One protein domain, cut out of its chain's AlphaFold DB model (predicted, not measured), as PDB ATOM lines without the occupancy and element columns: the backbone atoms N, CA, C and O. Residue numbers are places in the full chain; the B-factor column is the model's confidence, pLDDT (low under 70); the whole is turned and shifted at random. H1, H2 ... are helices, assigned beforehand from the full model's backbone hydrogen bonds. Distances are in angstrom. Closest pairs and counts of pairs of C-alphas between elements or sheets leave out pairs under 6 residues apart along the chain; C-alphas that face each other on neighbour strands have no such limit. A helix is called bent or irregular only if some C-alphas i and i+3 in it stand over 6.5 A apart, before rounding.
ATOM      1  N   VAL A   2      19.700  -9.649  -2.911       56.47
ATOM      2  CA  VAL A   2      20.162  -8.276  -3.257       56.47
ATOM      3  C   VAL A   2      21.388  -7.835  -2.439       56.47
ATOM      4  O   VAL A   2      22.261  -7.145  -2.960       56.47
ATOM      5  N   ALA A   3      21.485  -8.247  -1.170       56.56
ATOM      6  CA  ALA A   3      22.614  -7.906  -0.299       56.56
ATOM      7  C   ALA A   3      23.938  -8.542  -0.765       56.56
ATOM      8  O   ALA A   3      24.963  -7.869  -0.789       56.56
ATOM      9  N   ASP A   4      23.895  -9.797  -1.212       54.78
ATOM     10  CA  ASP A   4      25.071 -10.544  -1.680       54.78
ATOM     11  C   ASP A   4      25.624  -9.962  -2.989       54.78
ATOM     12  O   ASP A   4      26.832  -9.809  -3.155       54.78
ATOM     13  N   LEU A   5      24.728  -9.538  -3.890       59.34
ATOM     14  CA  LEU A   5      25.089  -8.786  -5.092       59.34
ATOM     15  C   LEU A   5      25.728  -7.442  -4.735       59.34
ATOM     16  O   LEU A   5      26.785  -7.110  -5.264       59.34
ATOM     17  N   ARG A   6      25.140  -6.682  -3.802       59.47
ATOM     18  CA  ARG A   6      25.730  -5.419  -3.327       59.47
ATOM     19  C   ARG A   6      27.133  -5.626  -2.753       59.47
ATOM     20  O   ARG A   6      28.023  -4.837  -3.060       59.47
ATOM     21  N   LEU A   7      27.349  -6.701  -1.994       58.06
ATOM     22  CA  LEU A   7      28.660  -7.049  -1.451       58.06
ATOM     23  C   LEU A   7      29.667  -7.352  -2.571       58.06
ATOM     24  O   LEU A   7      30.748  -6.775  -2.588       58.06
ATOM     25  N   ALA A   8      29.288  -8.160  -3.566       63.59
ATOM     26  CA  ALA A   8      30.132  -8.449  -4.728       63.59
ATOM     27  C   ALA A   8      30.518  -7.175  -5.505       63.59
ATOM     28  O   ALA A   8      31.684  -6.977  -5.839       63.59
ATOM     29  N   PHE A   9      29.573  -6.247  -5.694       66.00
ATOM     30  CA  PHE A   9      29.837  -4.948  -6.324       66.00
ATOM     31  C   PHE A   9      30.685  -3.990  -5.477       66.00
ATOM     32  O   PHE A   9      31.202  -3.000  -6.003       66.00
ATOM     33  N   THR A  10      30.873  -4.282  -4.191       65.69
ATOM     34  CA  THR A  10      31.774  -3.519  -3.318       65.69
ATOM     35  C   THR A  10      33.240  -3.818  -3.645       65.69
ATOM     36  O   THR A  10      34.080  -2.931  -3.523       65.69
ATOM     37  N   TYR A  11      33.539  -5.028  -4.127       73.25
ATOM     38  CA  TYR A  11      34.899  -5.463  -4.462       73.25
ATOM     39  C   TYR A  11      35.319  -5.165  -5.904       73.25
ATOM     40  O   TYR A  11      36.503  -5.258  -6.215       73.25
ATOM     41  N   PHE A  12      34.386  -4.779  -6.778       78.25
ATOM     42  CA  PHE A  12      34.741  -4.363  -8.132       78.25
ATOM     43  C   PHE A  12      35.369  -2.970  -8.139       78.25
ATOM     44  O   PHE A  12      34.831  -2.004  -7.589       78.25
ATOM     45  N   THR A  13      36.490  -2.856  -8.839       81.94
ATOM     46  CA  THR A  13      37.116  -1.581  -9.185       81.94
ATOM     47  C   THR A  13      36.212  -0.773 -10.120       81.94
ATOM     48  O   THR A  13      35.358  -1.324 -10.820       81.94
ATOM     49  N   SER A  14      36.409   0.549 -10.191       79.12
ATOM     50  CA  SER A  14      35.632   1.412 -11.098       79.12
ATOM     51  C   SER A  14      35.684   0.924 -12.551       79.12
ATOM     52  O   SER A  14      34.667   0.924 -13.236       79.12
ATOM     53  N   ARG A  15      36.842   0.417 -12.993       82.38
ATOM     54  CA  ARG A  15      37.034  -0.136 -14.340       82.38
ATOM     55  C   ARG A  15      36.192  -1.387 -14.592       82.38
ATOM     56  O   ARG A  15      35.619  -1.536 -15.669       82.38
ATOM     57  N   GLU A  16      36.124  -2.292 -13.622       82.81
ATOM     58  CA  GLU A  16      35.319  -3.513 -13.733       82.81
ATOM     59  C   GLU A  16      33.828  -3.189 -13.755       82.81
ATOM     60  O   GLU A  16      33.093  -3.770 -14.551       82.81
ATOM     61  N   LYS A  17      33.389  -2.205 -12.962       82.25
ATOM     62  CA  LYS A  17      32.004  -1.715 -12.996       82.25
ATOM     63  C   LYS A  17      31.633  -1.167 -14.373       82.25
ATOM     64  O   LYS A  17      30.583  -1.539 -14.885       82.25
ATOM     65  N   THR A  18      32.504  -0.375 -15.005       83.00
ATOM     66  CA  THR A  18      32.283   0.127 -16.374       83.00
ATOM     67  C   THR A  18      32.189  -1.011 -17.393       83.00
ATOM     68  O   THR A  18      31.282  -1.027 -18.217       83.00
ATOM     69  N   LEU A  19      33.069  -2.016 -17.313       85.94
ATOM     70  CA  LEU A  19      33.017  -3.177 -18.212       85.94
ATOM     71  C   LEU A  19      31.728  -3.995 -18.047       85.94
ATOM     72  O   LEU A  19      31.170  -4.474 -19.035       85.94
ATOM     73  N   ILE A  20      31.260  -4.170 -16.810       85.69
ATOM     74  CA  ILE A  20      29.997  -4.858 -16.521       85.69
ATOM     75  C   ILE A  20      28.816  -4.040 -17.055       85.69
ATOM     76  O   ILE A  20      27.946  -4.614 -17.709       85.69
ATOM     77  N   ALA A  21      28.807  -2.723 -16.829       82.88
ATOM     78  CA  ALA A  21      27.768  -1.826 -17.329       82.88
ATOM     79  C   ALA A  21      27.668  -1.880 -18.862       82.88
ATOM     80  O   ALA A  21      26.576  -2.086 -19.385       82.88
ATOM     81  N   GLY A  22      28.795  -1.826 -19.576       85.69
ATOM     82  CA  GLY A  22      28.799  -1.918 -21.039       85.69
ATOM     83  C   GLY A  22      28.302  -3.258 -21.577       85.69
ATOM     84  O   GLY A  22      27.501  -3.306 -22.514       85.69
ATOM     85  N   ARG A  23      28.683  -4.377 -20.945       88.88
ATOM     86  CA  ARG A  23      28.136  -5.697 -21.314       88.88
ATOM     87  C   ARG A  23      26.635  -5.790 -21.057       88.88
ATOM     88  O   ARG A  23      25.916  -6.368 -21.871       88.88
ATOM     89  N   LEU A  24      26.168  -5.243 -19.936       86.88
ATOM     90  CA  LEU A  24      24.754  -5.240 -19.581       86.88
ATOM     91  C   LEU A  24      23.937  -4.384 -20.557       86.88
ATOM     92  O   LEU A  24      22.885  -4.831 -21.010       86.88
ATOM     93  N   ALA A  25      24.445  -3.207 -20.927       87.81
ATOM     94  CA  ALA A  25      23.833  -2.325 -21.917       87.81
ATOM     95  C   ALA A  25      23.686  -3.030 -23.274       87.81
ATOM     96  O   ALA A  25      22.591  -3.070 -23.835       87.81
ATOM     97  N   GLY A  26      24.750  -3.695 -23.741       89.50
ATOM     98  CA  GLY A  26      24.716  -4.498 -24.965       89.50
ATOM     99  C   GLY A  26      23.708  -5.652 -24.910       89.50
ATOM    100  O   GLY A  26      22.980  -5.875 -25.873       89.50
ATOM    101  N   HIS A  27      23.611  -6.353 -23.777       91.19
ATOM    102  CA  HIS A  27      22.633  -7.430 -23.590       91.19
ATOM    103  C   HIS A  27      21.184  -6.918 -23.603       91.19
ATOM    104  O   HIS A  27      20.303  -7.552 -24.178       91.19
ATOM    105  N   LEU A  28      20.933  -5.773 -22.968       87.56
ATOM    106  CA  LEU A  28      19.616  -5.139 -22.913       87.56
ATOM    107  C   LEU A  28      19.283  -4.324 -24.175       87.56
ATOM    108  O   LEU A  28      18.172  -3.815 -24.276       87.56
ATOM    109  N   GLN A  29      20.216  -4.219 -25.130       90.38
ATOM    110  CA  GLN A  29      20.101  -3.397 -26.341       90.38
ATOM    111  C   GLN A  29      19.765  -1.925 -26.044       90.38
ATOM    112  O   GLN A  29      19.048  -1.270 -26.799       90.38
ATOM    113  N   VAL A  30      20.294  -1.398 -24.940       87.81
ATOM    114  CA  VAL A  30      20.137   0.005 -24.535       87.81
ATOM    115  C   VAL A  30      21.486   0.714 -24.555       87.81
ATOM    116  O   VAL A  30      22.539   0.079 -24.505       87.81
ATOM    117  N   ALA A  31      21.468   2.043 -24.617       86.56
ATOM    118  CA  ALA A  31      22.682   2.831 -24.442       86.56
ATOM    119  C   ALA A  31      23.203   2.704 -23.000       86.56
ATOM    120  O   ALA A  31      22.414   2.629 -22.061       86.56
ATOM    121  N   GLU A  32      24.523   2.748 -22.793       80.56
ATOM    122  CA  GLU A  32      25.106   2.736 -21.439       80.56
ATOM    123  C   GLU A  32      24.574   3.882 -20.565       80.56
ATOM    124  O   GLU A  32      24.309   3.683 -19.383       80.56
ATOM    125  N   SER A  33      24.307   5.048 -21.162       83.75
ATOM    126  CA  SER A  33      23.705   6.201 -20.481       83.75
ATOM    127  C   SER A  33      22.298   5.934 -19.935       83.75
ATOM    128  O   SER A  33      21.859   6.626 -19.022       83.75
ATOM    129  N   GLU A  34      21.569   4.947 -20.471       81.75
ATOM    130  CA  GLU A  34      20.266   4.535 -19.930       81.75
ATOM    131  C   GLU A  34      20.421   3.827 -18.576       81.75
ATOM    132  O   GLU A  34      19.544   3.951 -17.725       81.75
ATOM    133  N   LEU A  35      21.548   3.140 -18.338       81.50
ATOM    134  CA  LEU A  35      21.825   2.458 -17.066       81.50
ATOM    135  C   LEU A  35      22.200   3.426 -15.935       81.50
ATOM    136  O   LEU A  35      22.111   3.055 -14.766       81.50
ATOM    137  N   GLU A  36      22.615   4.650 -16.267       81.75
ATOM    138  CA  GLU A  36      22.891   5.707 -15.285       81.75
ATOM    139  C   GLU A  36      21.629   6.460 -14.852       81.75
ATOM    140  O   GLU A  36      21.657   7.221 -13.879       81.75
ATOM    141  N   ARG A  37      20.508   6.258 -15.553       82.00
ATOM    142  CA  ARG A  37      19.245   6.889 -15.179       82.00
ATOM    143  C   ARG A  37      18.803   6.351 -13.819       82.00
ATOM    144  O   ARG A  37      18.972   5.163 -13.535       82.00
ATOM    145  N   PRO A  38      18.226   7.208 -12.964       79.00
ATOM    146  CA  PRO A  38      17.699   6.752 -11.691       79.00
ATOM    147  C   PRO A  38      16.674   5.645 -11.930       79.00
ATOM    148  O   PRO A  38      15.826   5.746 -12.820       79.00
ATOM    149  N   ALA A  39      16.762   4.588 -11.124       78.62
ATOM    150  CA  ALA A  39      15.775   3.525 -11.147       78.62
ATOM    151  C   ALA A  39      14.394   4.121 -10.845       78.62
ATOM    152  O   ALA A  39      14.216   4.792  -9.826       78.62
ATOM    153  N   LEU A  40      13.433   3.887 -11.737       81.56
ATOM    154  CA  LEU A  40      12.048   4.271 -11.506       81.56
ATOM    155  C   LEU A  40      11.365   3.233 -10.609       81.56
ATOM    156  O   LEU A  40      11.621   2.034 -10.738       81.56
ATOM    157  N   ASP A  41      10.457   3.676  -9.740       87.25
ATOM    158  CA  ASP A  41       9.537   2.751  -9.080       87.25
ATOM    159  C   ASP A  41       8.535   2.231 -10.120       87.25
ATOM    160  O   ASP A  41       7.722   2.979 -10.667       87.25
ATOM    161  N   GLU A  42       8.583   0.927 -10.392       85.88
ATOM    162  CA  GLU A  42       7.704   0.265 -11.358       85.88
ATOM    163  C   GLU A  42       6.217   0.485 -11.032       85.88
ATOM    164  O   GLU A  42       5.387   0.647 -11.927       85.88
ATOM    165  N   ARG A  43       5.852   0.545  -9.745       88.56
ATOM    166  CA  ARG A  43       4.461   0.790  -9.340       88.56
ATOM    167  C   ARG A  43       4.030   2.206  -9.683       88.56
ATOM    168  O   ARG A  43       2.876   2.414 -10.056       88.56
ATOM    169  N   GLU A  44       4.934   3.165  -9.538       90.25
ATOM    170  CA  GLU A  44       4.687   4.554  -9.905       90.25
ATOM    171  C   GLU A  44       4.573   4.696 -11.426       90.25
ATOM    172  O   GLU A  44       3.614   5.302 -11.906       90.25
ATOM    173  N   LEU A  45       5.451   4.029 -12.185       88.69
ATOM    174  CA  LEU A  45       5.395   3.994 -13.649       88.69
ATOM    175  C   LEU A  45       4.058   3.450 -14.164       88.69
ATOM    176  O   LEU A  45       3.433   4.048 -15.040       88.69
ATOM    177  N   VAL A  46       3.600   2.322 -13.615       92.38
ATOM    178  CA  VAL A  46       2.328   1.703 -14.010       92.38
ATOM    179  C   VAL A  46       1.147   2.624 -13.699       92.38
ATOM    180  O   VAL A  46       0.271   2.799 -14.548       92.38
ATOM    181  N   ARG A  47       1.126   3.259 -12.519       93.00
ATOM    182  CA  ARG A  47       0.067   4.217 -12.158       93.00
ATOM    183  C   ARG A  47       0.060   5.431 -13.079       93.00
ATOM    184  O   ARG A  47      -1.008   5.823 -13.537       93.00
ATOM    185  N   ALA A  48       1.232   5.993 -13.370       92.94
ATOM    186  CA  ALA A  48       1.363   7.141 -14.259       92.94
ATOM    187  C   ALA A  48       0.867   6.815 -15.676       92.94
ATOM    188  O   ALA A  48       0.127   7.600 -16.259       92.94
ATOM    189  N   ARG A  49       1.197   5.627 -16.203       94.25
ATOM    190  CA  ARG A  49       0.703   5.161 -17.510       94.25
ATOM    191  C   ARG A  49      -0.814   4.992 -17.538       94.25
ATOM    192  O   ARG A  49      -1.449   5.435 -18.488       94.25
ATOM    193  N   ALA A  50      -1.392   4.384 -16.502       95.06
ATOM    194  CA  ALA A  50      -2.841   4.209 -16.410       95.06
ATOM    195  C   ALA A  50      -3.578   5.558 -16.340       95.06
ATOM    196  O   ALA A  50      -4.617   5.730 -16.975       95.06
ATOM    197  N   LEU A  51      -3.020   6.518 -15.597       95.38
ATOM    198  CA  LEU A  51      -3.550   7.876 -15.514       95.38
ATOM    199  C   LEU A  51      -3.470   8.594 -16.867       95.38
ATOM    200  O   LEU A  51      -4.461   9.168 -17.302       95.38
ATOM    201  N   ASP A  52      -2.322   8.536 -17.544       95.12
ATOM    202  CA  ASP A  52      -2.137   9.162 -18.858       95.12
ATOM    203  C   ASP A  52      -3.116   8.591 -19.895       95.12
ATOM    204  O   ASP A  52      -3.746   9.330 -20.650       95.12
ATOM    205  N   GLU A  53      -3.331   7.273 -19.891       95.56
ATOM    206  CA  GLU A  53      -4.310   6.640 -20.774       95.56
ATOM    207  C   GLU A  53      -5.750   7.086 -20.464       95.56
ATOM    208  O   GLU A  53      -6.534   7.315 -21.388       95.56
ATOM    209  N   ALA A  54      -6.101   7.246 -19.183       94.31
ATOM    210  CA  ALA A  54      -7.405   7.764 -18.776       94.31
ATOM    211  C   ALA A  54      -7.604   9.218 -19.231       94.31
ATOM    212  O   ALA A  54      -8.627   9.527 -19.841       94.31
ATOM    213  N   ILE A  55      -6.597  10.076 -19.032       93.94
ATOM    214  CA  ILE A  55      -6.620  11.477 -19.474       93.94
ATOM    215  C   ILE A  55      -6.810  11.556 -20.988       93.94
ATOM    216  O   ILE A  55      -7.641  12.325 -21.458       93.94
ATOM    217  N   ARG A  56      -6.090  10.742 -21.772       93.19
ATOM    218  CA  ARG A  56      -6.253  10.730 -23.236       93.19
ATOM    219  C   ARG A  56      -7.654  10.305 -23.663       93.19
ATOM    220  O   ARG A  56      -8.195  10.885 -24.601       93.19
ATOM    221  N   LYS A  57      -8.246   9.315 -22.990       93.06
ATOM    222  CA  LYS A  57      -9.622   8.873 -23.268       93.06
ATOM    223  C   LYS A  57     -10.635   9.972 -22.966       93.06
ATOM    224  O   LYS A  57     -11.526  10.202 -23.778       93.06
ATOM    225  N   GLU A  58     -10.486  10.662 -21.840       91.44
ATOM    226  CA  GLU A  58     -11.341  11.800 -21.495       91.44
ATOM    227  C   GLU A  58     -11.150  12.962 -22.473       91.44
ATOM    228  O   GLU A  58     -12.129  13.483 -22.999       91.44
ATOM    229  N   ALA A  59      -9.909  13.315 -22.803       91.62
ATOM    230  CA  ALA A  59      -9.614  14.385 -23.749       91.62
ATOM    231  C   ALA A  59     -10.212  14.111 -25.141       91.62
ATOM    232  O   ALA A  59     -10.819  15.007 -25.730       91.62
ATOM    233  N   ALA A  60     -10.117  12.869 -25.628       92.25
ATOM    234  CA  ALA A  60     -10.747  12.445 -26.877       92.25
ATOM    235  C   ALA A  60     -12.283  12.476 -26.793       92.25
ATOM    236  O   ALA A  60     -12.944  12.929 -27.724       92.25
ATOM    237  N   ALA A  61     -12.872  12.054 -25.669       91.00
ATOM    238  CA  ALA A  61     -14.322  12.126 -25.466       91.00
ATOM    239  C   ALA A  61     -14.851  13.573 -25.472       91.00
ATOM    240  O   ALA A  61     -16.011  13.807 -25.807       91.00
ATOM    241  N   TRP A  62     -14.001  14.537 -25.121       90.25
ATOM    242  CA  TRP A  62     -14.332  15.959 -25.076       90.25
ATOM    243  C   TRP A  62     -13.911  16.706 -26.356       90.25
ATOM    244  O   TRP A  62     -14.073  17.924 -26.415       90.25
ATOM    245  N   ASN A  63     -13.395  16.004 -27.380       83.81
ATOM    246  CA  ASN A  63     -12.816  16.586 -28.603       83.81
ATOM    247  C   ASN A  63     -11.775  17.688 -28.317       83.81
ATOM    248  O   ASN A  63     -11.673  18.675 -29.047       83.81
TER     249      ASN A  63
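Overview. This is residues 2 to 63 of the 65 residues of an uncharacterized protein of Paenibacillus sp. 598K (UniProt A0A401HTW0). The model is an open, stretched-out chain of helices with no shared core: H1 and H2 make a V at one end, the very short H3 packs on the later part of H2, and the longest helix, H4, sticks out at the other end as a free arm. Residues 37 to 41 lead away from H3 to this arm, and residues 37 to 63 as well as residues 2 to 8 of H1 stand free. The printed part has 62 residues with four named helices, in the order H1, H2, H3, H4 along the chain, and no named strand; the class is all helix. The whole is extended, with a radius of gyration of the C-alphas of 18.6 A, and the C-alphas span 57 by 25 by 15 A along their three main axes.

Arrangement. The printed part opens with H1, residues 2 to 11, which touches no helix. After a tight link of 2 residues comes H2, residues 14 to 28, which is close to H1 but not clearly touching it, with 1 pair of C-alphas within 8 A. That closest pair is the C-alphas of Phe 9 and Lys 17, 7.7 A apart. The lines of H1 and H2 stand at a steep tilt of 48 degrees, and the two run opposite ways; their centres are 15.6 A apart. A tight link of 3 residues leads from H2 to H3, residues 32 to 35. H2 and H3 touch, with 6 pairs of C-alphas within 8 A, and H2 does so with residues 21 to 25 alone. The closest C-alphas of these two are those of Ala 25 and Glu 32, 5.2 A apart, and the centres are 9.6 A apart. A short link of 6 residues follows, and then H4, residues 42 to 61, which touches no helix. H4 is apart from H1, from H2 and from H3, and H1 is also apart from H3. In the backbones of H2 and H4 every pair of O of residue i and N of residue i+4 is within hydrogen-bond range, in H1 5 of 6 such pairs are, and H3 is too short for such a pair.

Along the chain. H1 has 10 residues, Val 2 to Tyr 11, and measures 15.1 A from first to last C-alpha; it begins with C-alpha 2 at (20.162, -8.276, -3.257). H2 has 15 residues, Ser 14 to Leu 28, and measures 21.0 A; its C-alpha 14 is at (35.632, 1.412, -11.098). H3 has 4 residues, Glu 32 to Leu 35, and measures 5.5 A. H4 has 20 residues, Glu 42 to Ala 61, and measures 28.7 A, from C-alpha 42 at (7.704, 0.265, -11.358) to C-alpha 61 at (-14.322, 12.126, -25.466). No helix is bent or irregular.

Size, cuts and confidence. The two C-alphas farthest apart in the domain are those of Tyr 11, where H1 ends, and Asn 63, 57.8 A apart. The first and last printed C-alphas, those of Val 2 and Asn 63, are 48.5 A apart. The full chain has 65 residues, and the printed part begins at residue 2, ends at residue 63 and has no cut. No link between named helices is long. The mean pLDDT of the printed part is 83.2. Residues 2 to 10 are under 70, and they belong to H1, whose mean pLDDT is 61. H4 has a mean pLDDT of 92, H2 of 85 and H3 of 82.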